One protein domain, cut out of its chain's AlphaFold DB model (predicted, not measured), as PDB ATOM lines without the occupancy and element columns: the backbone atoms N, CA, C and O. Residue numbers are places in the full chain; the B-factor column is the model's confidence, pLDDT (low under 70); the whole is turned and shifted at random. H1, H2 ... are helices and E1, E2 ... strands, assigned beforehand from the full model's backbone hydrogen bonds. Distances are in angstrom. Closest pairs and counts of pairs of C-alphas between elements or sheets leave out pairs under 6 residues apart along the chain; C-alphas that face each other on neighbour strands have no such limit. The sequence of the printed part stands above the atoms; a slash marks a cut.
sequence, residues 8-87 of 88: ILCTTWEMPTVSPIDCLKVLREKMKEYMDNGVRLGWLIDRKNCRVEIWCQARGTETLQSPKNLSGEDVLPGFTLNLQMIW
ATOM      1  N   ILE A   8      -7.588  -9.615  40.949       58.50
ATOM      2  CA  ILE A   8      -8.344 -10.849  41.216       58.50
ATOM      3  C   ILE A   8      -9.511 -10.903  40.236       58.50
ATOM      4  O   ILE A   8     -10.188  -9.895  40.029       58.50
ATOM      5  N   LEU A   9      -9.736 -12.066  39.628       63.53
ATOM      6  CA  LEU A   9     -10.877 -12.295  38.745       63.53
ATOM      7  C   LEU A   9     -11.825 -13.326  39.352       63.53
ATOM      8  O   LEU A   9     -11.471 -14.491  39.528       63.53
ATOM      9  N   CYS A  10     -13.052 -12.884  39.612       54.97
ATOM     10  CA  CYS A  10     -14.184 -13.744  39.932       54.97
ATOM     11  C   CYS A  10     -15.134 -13.703  38.739       54.97
ATOM     12  O   CYS A  10     -15.877 -12.735  38.582       54.97
ATOM     13  N   THR A  11     -15.092 -14.715  37.873       54.97
ATOM     14  CA  THR A  11     -16.012 -14.797  36.732       54.97
ATOM     15  C   THR A  11     -16.997 -15.931  36.966       54.97
ATOM     16  O   THR A  11     -16.632 -17.105  36.895       54.97
ATOM     17  N   THR A  12     -18.249 -15.583  37.248       51.88
ATOM     18  CA  THR A  12     -19.384 -16.506  37.161       51.88
ATOM     19  C   THR A  12     -19.845 -16.555  35.703       51.88
ATOM     20  O   THR A  12     -19.906 -15.518  35.044       51.88
ATOM     21  N   TRP A  13     -20.120 -17.744  35.157       59.22
ATOM     22  CA  TRP A  13     -20.547 -17.878  33.761       59.22
ATOM     23  C   TRP A  13     -21.857 -18.653  33.637       59.22
ATOM     24  O   TRP A  13     -21.998 -19.761  34.157       59.22
ATOM     25  N   GLU A  14     -22.801 -18.081  32.892       48.44
ATOM     26  CA  GLU A  14     -24.019 -18.750  32.446       48.44
ATOM     27  C   GLU A  14     -23.709 -19.482  31.132       48.44
ATOM     28  O   GLU A  14     -23.421 -18.853  30.118       48.44
ATOM     29  N   MET A  15     -23.695 -20.821  31.139       53.81
ATOM     30  CA  MET A  15     -23.407 -21.615  29.933       53.81
ATOM     31  C   MET A  15     -24.375 -21.265  28.781       53.81
ATOM     32  O   MET A  15     -25.571 -21.537  28.929       53.81
ATOM     33  N   PRO A  16     -23.901 -20.754  27.625       44.66
ATOM     34  CA  PRO A  16     -24.715 -20.670  26.422       44.66
ATOM     35  C   PRO A  16     -24.964 -22.075  25.861       44.66
ATOM     36  O   PRO A  16     -24.245 -23.026  26.159       44.66
ATOM     37  N   THR A  17     -25.984 -22.193  25.017       51.84
ATOM     38  CA  THR A  17     -26.510 -23.408  24.365       51.84
ATOM     39  C   THR A  17     -25.539 -24.141  23.419       51.84
ATOM     40  O   THR A  17     -25.961 -25.019  22.670       51.84
ATOM     41  N   VAL A  18     -24.241 -23.829  23.453       57.06
ATOM     42  CA  VAL A  18     -23.191 -24.526  22.697       57.06
ATOM     43  C   VAL A  18     -22.515 -25.550  23.608       57.06
ATOM     44  O   VAL A  18     -22.394 -25.329  24.812       57.06
ATOM     45  N   SER A  19     -22.096 -26.677  23.027       57.72
ATOM     46  CA  SER A  19     -21.535 -27.849  23.711       57.72
ATOM     47  C   SER A  19     -20.683 -27.488  24.953       57.72
ATOM     48  O   SER A  19     -19.722 -26.719  24.831       57.72
ATOM     49  N   PRO A  20     -20.991 -28.028  26.152       59.34
ATOM     50  CA  PRO A  20     -20.353 -27.632  27.419       59.34
ATOM     51  C   PRO A  20     -18.822 -27.735  27.416       59.34
ATOM     52  O   PRO A  20     -18.134 -26.991  28.113       59.34
ATOM     53  N   ILE A  21     -18.291 -28.664  26.618       60.09
ATOM     54  CA  ILE A  21     -16.861 -28.967  26.514       60.09
ATOM     55  C   ILE A  21     -16.104 -27.832  25.815       60.09
ATOM     56  O   ILE A  21     -15.012 -27.463  26.249       60.09
ATOM     57  N   ASP A  22     -16.682 -27.262  24.759       66.94
ATOM     58  CA  ASP A  22     -16.037 -26.209  23.974       66.94
ATOM     59  C   ASP A  22     -16.042 -24.877  24.734       66.94
ATOM     60  O   ASP A  22     -15.027 -24.182  24.776       66.94
ATOM     61  N   CYS A  23     -17.128 -24.578  25.458       70.38
ATOM     62  CA  CYS A  23     -17.208 -23.403  26.330       70.38
ATOM     63  C   CYS A  23     -16.147 -23.425  27.447       70.38
ATOM     64  O   CYS A  23     -15.505 -22.409  27.717       70.38
ATOM     65  N   LEU A  24     -15.934 -24.585  28.082       75.88
ATOM     66  CA  LEU A  24     -14.953 -24.732  29.160       75.88
ATOM     67  C   LEU A  24     -13.520 -24.509  28.656       75.88
ATOM     68  O   LEU A  24     -12.729 -23.845  29.324       75.88
ATOM     69  N   LYS A  25     -13.177 -25.039  27.473       81.12
ATOM     70  CA  LYS A  25     -11.848 -24.844  26.870       81.12
ATOM     71  C   LYS A  25     -11.558 -23.368  26.615       81.12
ATOM     72  O   LYS A  25     -10.531 -22.880  27.081       81.12
ATOM     73  N   VAL A  26     -12.490 -22.658  25.978       82.25
ATOM     74  CA  VAL A  26     -12.361 -21.216  25.707       82.25
ATOM     75  C   VAL A  26     -12.200 -20.422  27.006       82.25
ATOM     76  O   VAL A  26     -11.389 -19.500  27.088       82.25
ATOM     77  N   LEU A  27     -12.938 -20.787  28.058       80.88
ATOM     78  CA  LEU A  27     -12.843 -20.098  29.342       80.88
ATOM     79  C   LEU A  27     -11.487 -20.330  30.021       80.88
ATOM     80  O   LEU A  27     -10.898 -19.389  30.545       80.88
ATOM     81  N   ARG A  28     -10.949 -21.553  29.967       85.81
ATOM     82  CA  ARG A  28      -9.601 -21.850  30.477       85.81
ATOM     83  C   ARG A  28      -8.506 -21.124  29.691       85.81
ATOM     84  O   ARG A  28      -7.519 -20.709  30.291       85.81
ATOM     85  N   GLU A  29      -8.671 -20.944  28.383       87.56
ATOM     86  CA  GLU A  29      -7.760 -20.121  27.573       87.56
ATOM     87  C   GLU A  29      -7.790 -18.654  28.010       87.56
ATOM     88  O   GLU A  29      -6.733 -18.079  28.260       87.56
ATOM     89  N   LYS A  30      -8.980 -18.080  28.234       84.81
ATOM     90  CA  LYS A  30      -9.099 -16.732  28.814       84.81
ATOM     91  C   LYS A  30      -8.471 -16.636  30.201       84.81
ATOM     92  O   LYS A  30      -7.803 -15.654  30.498       84.81
ATOM     93  N   MET A  31      -8.647 -17.649  31.050       84.75
ATOM     94  CA  MET A  31      -8.006 -17.687  32.369       84.75
ATOM     95  C   MET A  31      -6.484 -17.653  32.258       84.75
ATOM     96  O   MET A  31      -5.851 -16.914  33.006       84.75
ATOM     97  N   LYS A  32      -5.894 -18.383  31.304       86.56
ATOM     98  CA  LYS A  32      -4.456 -18.281  31.020       86.56
ATOM     99  C   LYS A  32      -4.062 -16.878  30.569       86.56
ATOM    100  O   LYS A  32      -3.131 -16.325  31.135       86.56
ATOM    101  N   GLU A  33      -4.800 -16.274  29.640       87.00
ATOM    102  CA  GLU A  33      -4.541 -14.896  29.196       87.00
ATOM    103  C   GLU A  33      -4.592 -13.903  30.368       87.00
ATOM    104  O   GLU A  33      -3.763 -13.003  30.492       87.00
ATOM    105  N   TYR A  34      -5.543 -14.074  31.284       84.69
ATOM    106  CA  TYR A  34      -5.623 -13.255  32.483       84.69
ATOM    107  C   TYR A  34      -4.436 -13.466  33.423       84.69
ATOM    108  O   TYR A  34      -3.914 -12.487  33.966       84.69
ATOM    109  N   MET A  35      -3.998 -14.713  33.598       83.81
ATOM    110  CA  MET A  35      -2.795 -15.027  34.364       83.81
ATOM    111  C   MET A  35      -1.557 -14.393  33.737       83.81
ATOM    112  O   MET A  35      -0.786 -13.756  34.451       83.81
ATOM    113  N   ASP A  36      -1.399 -14.471  32.419       85.75
ATOM    114  CA  ASP A  36      -0.288 -13.838  31.702       85.75
ATOM    115  C   ASP A  36      -0.329 -12.305  31.827       85.75
ATOM    116  O   ASP A  36       0.706 -11.652  31.949       85.75
ATOM    117  N   ASN A  37      -1.529 -11.726  31.928       85.69
ATOM    118  CA  ASN A  37      -1.747 -10.303  32.207       85.69
ATOM    119  C   ASN A  37      -1.543  -9.905  33.687       85.69
ATOM    120  O   ASN A  37      -1.826  -8.765  34.069       85.69
ATOM    121  N   GLY A  38      -1.058 -10.811  34.543       82.94
ATOM    122  CA  GLY A  38      -0.684 -10.520  35.931       82.94
ATOM    123  C   GLY A  38      -1.783 -10.749  36.972       82.94
ATOM    124  O   GLY A  38      -1.633 -10.321  38.121       82.94
ATOM    125  N   VAL A  39      -2.880 -11.424  36.613       85.06
ATOM    126  CA  VAL A  39      -3.814 -11.966  37.611       85.06
ATOM    127  C   VAL A  39      -3.084 -13.028  38.417       85.06
ATOM    128  O   VAL A  39      -2.400 -13.870  37.855       85.06
ATOM    129  N   ARG A  40      -3.192 -12.975  39.746       84.44
ATOM    130  CA  ARG A  40      -2.485 -13.918  40.634       84.44
ATOM    131  C   ARG A  40      -3.368 -15.059  41.116       84.44
ATOM    132  O   ARG A  40      -2.865 -16.148  41.380       84.44
ATOM    133  N   LEU A  41      -4.666 -14.785  41.215       85.88
ATOM    134  CA  LEU A  41      -5.691 -15.708  41.671       85.88
ATOM    135  C   LEU A  41      -6.968 -15.476  40.868       85.88
ATOM    136  O   LEU A  41      -7.400 -14.333  40.686       85.88
ATOM    137  N   GLY A  42      -7.578 -16.564  40.421       86.75
ATOM    138  CA  GLY A  42      -8.879 -16.534  39.779       86.75
ATOM    139  C   GLY A  42      -9.683 -17.786  40.089       86.75
ATOM    140  O   GLY A  42      -9.126 -18.871  40.258       86.75
ATOM    141  N   TRP A  43     -11.001 -17.630  40.151       86.62
ATOM    142  CA  TRP A  43     -11.923 -18.734  40.402       86.62
ATOM    143  C   TRP A  43     -12.907 -18.879  39.255       86.62
ATOM    144  O   TRP A  43     -13.561 -17.917  38.849       86.62
ATOM    145  N   LEU A  44     -13.030 -20.108  38.774       86.50
ATOM    146  CA  LEU A  44     -13.999 -20.513  37.772       86.50
ATOM    147  C   LEU A  44     -15.029 -21.394  38.469       86.50
ATOM    148  O   LEU A  44     -14.732 -22.523  38.853       86.50
ATOM    149  N   ILE A  45     -16.219 -20.842  38.692       84.94
ATOM    150  CA  ILE A  45     -17.286 -21.493  39.458       84.94
ATOM    151  C   ILE A  45     -18.290 -22.096  38.476       84.94
ATOM    152  O   ILE A  45     -18.982 -21.373  37.759       84.94
ATOM    153  N   ASP A  46     -18.388 -23.420  38.467       82.38
ATOM    154  CA  ASP A  46     -19.403 -24.181  37.749       82.38
ATOM    155  C   ASP A  46     -20.532 -24.573  38.711       82.38
ATOM    156  O   ASP A  46     -20.447 -25.561  39.448       82.38
ATOM    157  N   ARG A  47     -21.610 -23.780  38.696       80.94
ATOM    158  CA  ARG A  47     -22.804 -24.004  39.527       80.94
ATOM    159  C   ARG A  47     -23.529 -25.305  39.200       80.94
ATOM    160  O   ARG A  47     -24.036 -25.948  40.108       80.94
ATOM    161  N   LYS A  48     -23.567 -25.714  37.928       78.62
ATOM    162  CA  LYS A  48     -24.324 -26.902  37.499       78.62
ATOM    163  C   LYS A  48     -23.683 -28.185  38.002       78.62
ATOM    164  O   LYS A  48     -24.383 -29.104  38.408       78.62
ATOM    165  N   ASN A  49     -22.355 -28.236  37.966       82.56
ATOM    166  CA  ASN A  49     -21.592 -29.395  38.418       82.56
ATOM    167  C   ASN A  49     -21.103 -29.255  39.865       82.56
ATOM    168  O   ASN A  49     -20.305 -30.082  40.294       82.56
ATOM    169  N   CYS A  50     -21.527 -28.216  40.595       85.75
ATOM    170  CA  CYS A  50     -21.014 -27.857  41.919       85.75
ATOM    171  C   CYS A  50     -19.484 -27.928  41.995       85.75
ATOM    172  O   CYS A  50     -18.921 -28.523  42.906       85.75
ATOM    173  N   ARG A  51     -18.788 -27.394  40.995       87.25
ATOM    174  CA  ARG A  51     -17.338 -27.538  40.843       87.25
ATOM    175  C   ARG A  51     -16.695 -26.165  40.793       87.25
ATOM    176  O   ARG A  51     -17.242 -25.241  40.204       87.25
ATOM    177  N   VAL A  52     -15.516 -26.027  41.385       88.94
ATOM    178  CA  VAL A  52     -14.715 -24.805  41.288       88.94
ATOM    179  C   VAL A  52     -13.327 -25.155  40.793       88.94
ATOM    180  O   VAL A  52     -12.688 -26.052  41.332       88.94
ATOM    181  N   GLU A  53     -12.839 -24.430  39.793       90.31
ATOM    182  CA  GLU A  53     -11.426 -24.449  39.424       90.31
ATOM    183  C   GLU A  53     -10.744 -23.199  39.972       90.31
ATOM    184  O   GLU A  53     -11.120 -22.069  39.654       90.31
ATOM    185  N   ILE A  54      -9.740 -23.414  40.812       89.06
ATOM    186  CA  ILE A  54      -8.901 -22.378  41.391       89.06
ATOM    187  C   ILE A  54      -7.662 -22.271  40.519       89.06
ATOM    188  O   ILE A  54      -6.914 -23.227  40.353       89.06
ATOM    189  N   TRP A  55      -7.433 -21.097  39.962       88.38
ATOM    190  CA  TRP A  55      -6.243 -20.794  39.193       88.38
ATOM    191  C   TRP A  55      -5.365 -19.898  40.057       88.38
ATOM    192  O   TRP A  55      -5.775 -18.791  40.395       88.38
ATOM    193  N   CYS A  56      -4.166 -20.358  40.413       86.19
ATOM    194  CA  CYS A  56      -3.204 -19.596  41.203       86.19
ATOM    195  C   CYS A  56      -1.835 -19.639  40.519       86.19
ATOM    196  O   CYS A  56      -1.302 -20.716  40.269       86.19
ATOM    197  N   GLN A  57      -1.228 -18.482  40.238       80.94
ATOM    198  CA  GLN A  57       0.095 -18.449  39.592       80.94
ATOM    199  C   GLN A  57       1.177 -19.173  40.413       80.94
ATOM    200  O   GLN A  57       2.120 -19.710  39.843       80.94
ATOM    201  N   ALA A  58       1.046 -19.191  41.744       79.88
ATOM    202  CA  ALA A  58       2.042 -19.779  42.637       79.88
ATOM    203  C   ALA A  58       1.968 -21.314  42.726       79.88
ATOM    204  O   ALA A  58       2.981 -21.954  42.992       79.88
ATOM    205  N   ARG A  59       0.778 -21.902  42.538       79.12
ATOM    206  CA  ARG A  59       0.512 -23.335  42.785       79.12
ATOM    207  C   ARG A  59      -0.006 -24.086  41.552       79.12
ATOM    208  O   ARG A  59       0.028 -25.311  41.531       79.12
ATOM    209  N   GLY A  60      -0.444 -23.370  40.516       81.38
ATOM    210  CA  GLY A  60      -1.082 -23.927  39.325       81.38
ATOM    211  C   GLY A  60      -2.610 -23.927  39.410       81.38
ATOM    212  O   GLY A  60      -3.219 -23.143  40.143       81.38
ATOM    213  N   THR A  61      -3.236 -24.791  38.611       87.31
ATOM    214  CA  THR A  61      -4.693 -24.960  38.581       87.31
ATOM    215  C   THR A  61      -5.106 -26.118  39.484       87.31
ATOM    216  O   THR A  61      -4.690 -27.253  39.266       87.31
ATOM    217  N   GLU A  62      -5.977 -25.846  40.447       89.25
ATOM    218  CA  GLU A  62      -6.604 -26.832  41.321       89.25
ATOM    219  C   GLU A  62      -8.100 -26.937  41.003       89.25
ATOM    220  O   GLU A  62      -8.734 -25.975  40.578       89.25
ATOM    221  N   THR A  63      -8.691 -28.117  41.174       89.25
ATOM    222  CA  THR A  63     -10.141 -28.308  41.063       89.25
ATOM    223  C   THR A  63     -10.682 -28.812  42.388       89.25
ATOM    224  O   THR A  63     -10.257 -29.860  42.865       89.25
ATOM    225  N   LEU A  64     -11.692 -28.124  42.915       88.75
ATOM    226  CA  LEU A  64     -12.464 -28.549  44.071       88.75
ATOM    227  C   LEU A  64     -13.881 -28.951  43.659       88.75
ATOM    228  O   LEU A  64     -14.541 -28.265  42.876       88.75
ATOM    229  N   GLN A  65     -14.357 -30.054  44.230       88.31
ATOM    230  CA  GLN A  65     -15.716 -30.553  44.050       88.31
ATOM    231  C   GLN A  65     -16.551 -30.207  45.287       88.31
ATOM    232  O   GLN A  65     -16.182 -30.539  46.410       88.31
ATOM    233  N   SER A  66     -17.661 -29.511  45.072       85.88
ATOM    234  CA  SER A  66     -18.593 -28.993  46.077       85.88
ATOM    235  C   SER A  66     -17.925 -28.287  47.272       85.88
ATOM    236  O   SER A  66     -18.259 -28.590  48.424       85.88
ATOM    237  N   PRO A  67     -16.977 -27.349  47.056       89.00
ATOM    238  CA  PRO A  67     -16.346 -26.638  48.163       89.00
ATOM    239  C   PRO A  67     -17.368 -25.770  48.904       89.00
ATOM    240  O   PRO A  67     -18.169 -25.060  48.297       89.00
ATOM    241  N   LYS A  68     -17.324 -25.795  50.240       86.50
ATOM    242  CA  LYS A  68     -18.166 -24.924  51.080       86.50
ATOM    243  C   LYS A  68     -17.644 -23.489  51.102       86.50
ATOM    244  O   LYS A  68     -18.424 -22.542  51.154       86.50
ATOM    245  N   ASN A  69     -16.327 -23.335  51.065       86.25
ATOM    246  CA  ASN A  69     -15.642 -22.058  51.119       86.25
ATOM    247  C   ASN A  69     -14.421 -22.053  50.191       86.25
ATOM    248  O   ASN A  69     -13.832 -23.098  49.920       86.25
ATOM    249  N   LEU A  70     -14.061 -20.870  49.694       85.88
ATOM    250  CA  LEU A  70     -12.806 -20.625  48.984       85.88
ATOM    251  C   LEU A  70     -11.968 -19.635  49.780       85.88
ATOM    252  O   LEU A  70     -12.490 -18.623  50.243       85.88
ATOM    253  N   SER A  71     -10.674 -19.914  49.896       81.69
ATOM    254  CA  SER A  71      -9.704 -19.001  50.495       81.69
ATOM    255  C   SER A  71      -9.066 -18.122  49.425       81.69
ATOM    256  O   SER A  71      -8.757 -18.591  48.331       81.69
ATOM    257  N   GLY A  72      -8.824 -16.857  49.769       75.25
ATOM    258  CA  GLY A  72      -8.003 -15.927  48.992       75.25
ATOM    259  C   GLY A  72      -6.498 -16.233  48.991       75.25
ATOM    260  O   GLY A  72      -5.741 -15.540  48.309       75.25
ATOM    261  N   GLU A  73      -6.071 -17.256  49.740       78.00
ATOM    262  CA  GLU A  73      -4.671 -17.659  49.934       78.00
ATOM    263  C   GLU A  73      -3.743 -16.466  50.270       78.00
ATOM    264  O   GLU A  73      -4.156 -15.492  50.898       78.00
ATOM    265  N   ASP A  74      -2.475 -16.529  49.853       72.88
ATOM    266  CA  ASP A  74      -1.484 -15.455  49.982       72.88
ATOM    267  C   ASP A  74      -1.795 -14.225  49.108       72.88
ATOM    268  O   ASP A  74      -1.214 -13.155  49.298       72.88
ATOM    269  N   VAL A  75      -2.696 -14.352  48.127       77.94
ATOM    270  CA  VAL A  75      -3.062 -13.249  47.218       77.94
ATOM    271  C   VAL A  75      -4.052 -12.291  47.883       77.94
ATOM    272  O   VAL A  75      -3.995 -11.081  47.653       77.94
ATOM    273  N   LEU A  76      -4.938 -12.839  48.712       77.69
ATOM    274  CA  LEU A  76      -5.954 -12.144  49.489       77.69
ATOM    275  C   LEU A  76      -6.006 -12.744  50.907       77.69
ATOM    276  O   LEU A  76      -6.925 -13.506  51.231       77.69
ATOM    277  N   PRO A  77      -5.034 -12.404  51.771       76.00
ATOM    278  CA  PRO A  77      -4.994 -12.933  53.125       76.00
ATOM    279  C   PRO A  77      -6.248 -12.517  53.904       76.00
ATOM    280  O   PRO A  77      -6.615 -11.344  53.943       76.00
ATOM    281  N   GLY A  78      -6.921 -13.494  54.516       79.75
ATOM    282  CA  GLY A  78      -8.151 -13.285  55.289       79.75
ATOM    283  C   GLY A  78      -9.441 -13.243  54.462       79.75
ATOM    284  O   GLY A  78     -10.523 -13.180  55.042       79.75
ATOM    285  N   PHE A  79      -9.368 -13.322  53.130       84.38
ATOM    286  CA  PHE A  79     -10.565 -13.427  52.302       84.38
ATOM    287  C   PHE A  79     -11.098 -14.860  52.303       84.38
ATOM    288  O   PHE A  79     -10.366 -15.811  52.026       84.38
ATOM    289  N   THR A  80     -12.388 -15.014  52.589       83.69
ATOM    290  CA  THR A  80     -13.099 -16.289  52.467       83.69
ATOM    291  C   THR A  80     -14.417 -16.060  51.748       83.69
ATOM    292  O   THR A  80     -15.261 -15.306  52.228       83.69
ATOM    293  N   LEU A  81     -14.608 -16.722  50.608       83.56
ATOM    294  CA  LEU A  81     -15.876 -16.710  49.888       83.56
ATOM    295  C   LEU A  81     -16.703 -17.924  50.302       83.56
ATOM    296  O   LEU A  81     -16.268 -19.058  50.111       83.56
ATOM    297  N   ASN A  82     -17.891 -17.694  50.859       84.81
ATOM    298  CA  ASN A  82     -18.838 -18.762  51.162       84.81
ATOM    299  C   ASN A  82     -19.622 -19.123  49.893       84.81
ATOM    300  O   ASN A  82     -20.343 -18.289  49.351       84.81
ATOM    301  N   LEU A  83     -19.469 -20.363  49.432       83.94
ATOM    302  CA  LEU A  83     -20.155 -20.868  48.245       83.94
ATOM    303  C   LEU A  83     -21.411 -21.674  48.572       83.94
ATOM    304  O   LEU A  83     -22.155 -21.993  47.654       83.94
ATOM    305  N   GLN A  84     -21.689 -21.979  49.847       82.06
ATOM    306  CA  GLN A  84     -22.891 -22.734  50.220       82.06
ATOM    307  C   GLN A  84     -24.168 -22.063  49.709       82.06
ATOM    308  O   GLN A  84     -25.006 -22.749  49.142       82.06
ATOM    309  N   MET A  85     -24.256 -20.732  49.798       74.50
ATOM    310  CA  MET A  85     -25.386 -19.955  49.264       74.50
ATOM    311  C   MET A  85     -25.485 -19.967  47.732       74.50
ATOM    312  O   MET A  85     -26.521 -19.622  47.181       74.50
ATOM    313  N   ILE A  86     -24.402 -20.305  47.027       73.94
ATOM    314  CA  ILE A  86     -24.376 -20.349  45.558       73.94
ATOM    315  C   ILE A  86     -24.814 -21.731  45.052       73.94
ATOM    316  O   ILE A  86     -25.275 -21.844  43.918       73.94
ATOM    317  N   TRP A  87     -24.687 -22.777  45.871       75.00
ATOM    318  CA  TRP A  87     -25.115 -24.132  45.512       75.00
ATOM    319  C   TRP A  87     -26.611 -24.391  45.731       75.00
ATOM    320  O   TRP A  87     -27.127 -25.336  45.138       75.00
TER     321      TRP A  87
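What this domain is: This is residues 8 to 87 of the 88 residues of the protein "Uma2 domain-containing protein" of Deltaproteobacteria bacterium (UniProt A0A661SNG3). A mixed four-stranded sheet of E1, E2, E3 and E4 is covered on one side by one long helix, H1, running along the strands, while a small hairpin of E5 and E6, followed by the short helix H2, lies beyond the sheet on the side away from H1. At one end residues 16 to 22, of which 20 to 22 belong to H1, stick out and stand free. The printed part has 80 residues, with two named helices and six named strands in the order E1, H1, E2, E3, E4, E5, E6, H2; the large sheet has the order E1, E2, E3, E4, and E5 and E6 form an antiparallel pair. The class is mixed, helices and strands. The whole is compact, with a radius of gyration of the C-alphas of 12.5 A, and flat, spanning 37 by 31 by 15 A.

Where its parts are: E1, residues 8 to 12, begins at C-alpha 8 (-8.344, -10.849, 41.216) and is 13.1 A long. H1, residues 20 to 36, is 24.7 A long and begins at C-alpha 20 (-20.353, -27.632, 27.419). E2, residues 39 to 46, measures 19.8 A, E3, residues 51 to 56, 16.2 A, and E4, residues 60 to 65, 16.7 A. E5 is residues 69 to 71 and E6 residues 80 to 82. H2, residues 84 to 87, ends at C-alpha 87 (-25.115, -24.132, 45.512).

How they stand to each other: E1 and E2 are parallel neighbours, with N 43 and O 9 3.2 A apart. E1, H1 and E2 form a strand-helix-strand unit, two parallel neighbour strands with a helix between, and its crossover is right-handed. E2, E3 and E4 form a meander, each strand the antiparallel neighbour of the one before; N 44 and O 53 are 2.9 A apart, and N 54 and O 62 2.8 A. H1 is on the sheet at a height of 9.9 A, giving two layers, a helix on one face of a sheet. It runs along the strands, at 6 degrees to E2 on the local plane, over E2 and only just over E3, on which 3 of its C-alphas fall. The closest C-alphas of H1 and E2 are those of Met 31 and Gly 42, 7.5 A apart. In the hairpin of E5 and E6, N 70 and O 81 are 2.9 A apart. E5 is apart from E2, E3 and E4. H2 is not on the large sheet; its closest C-alpha to E5 is that of Gln 84, 7.3 A from Asn 69's. Every O i to N i+4 pair in H1 is within hydrogen-bond range; H2 is too short for such a pair.

The domain as a whole: The two C-alphas farthest apart are those of Val 18 and Gly 78, 37.6 A. The printed part has no cut, and no link is long. The mean pLDDT of the printed part is 78.2, and residues 8 to 22 are under 70.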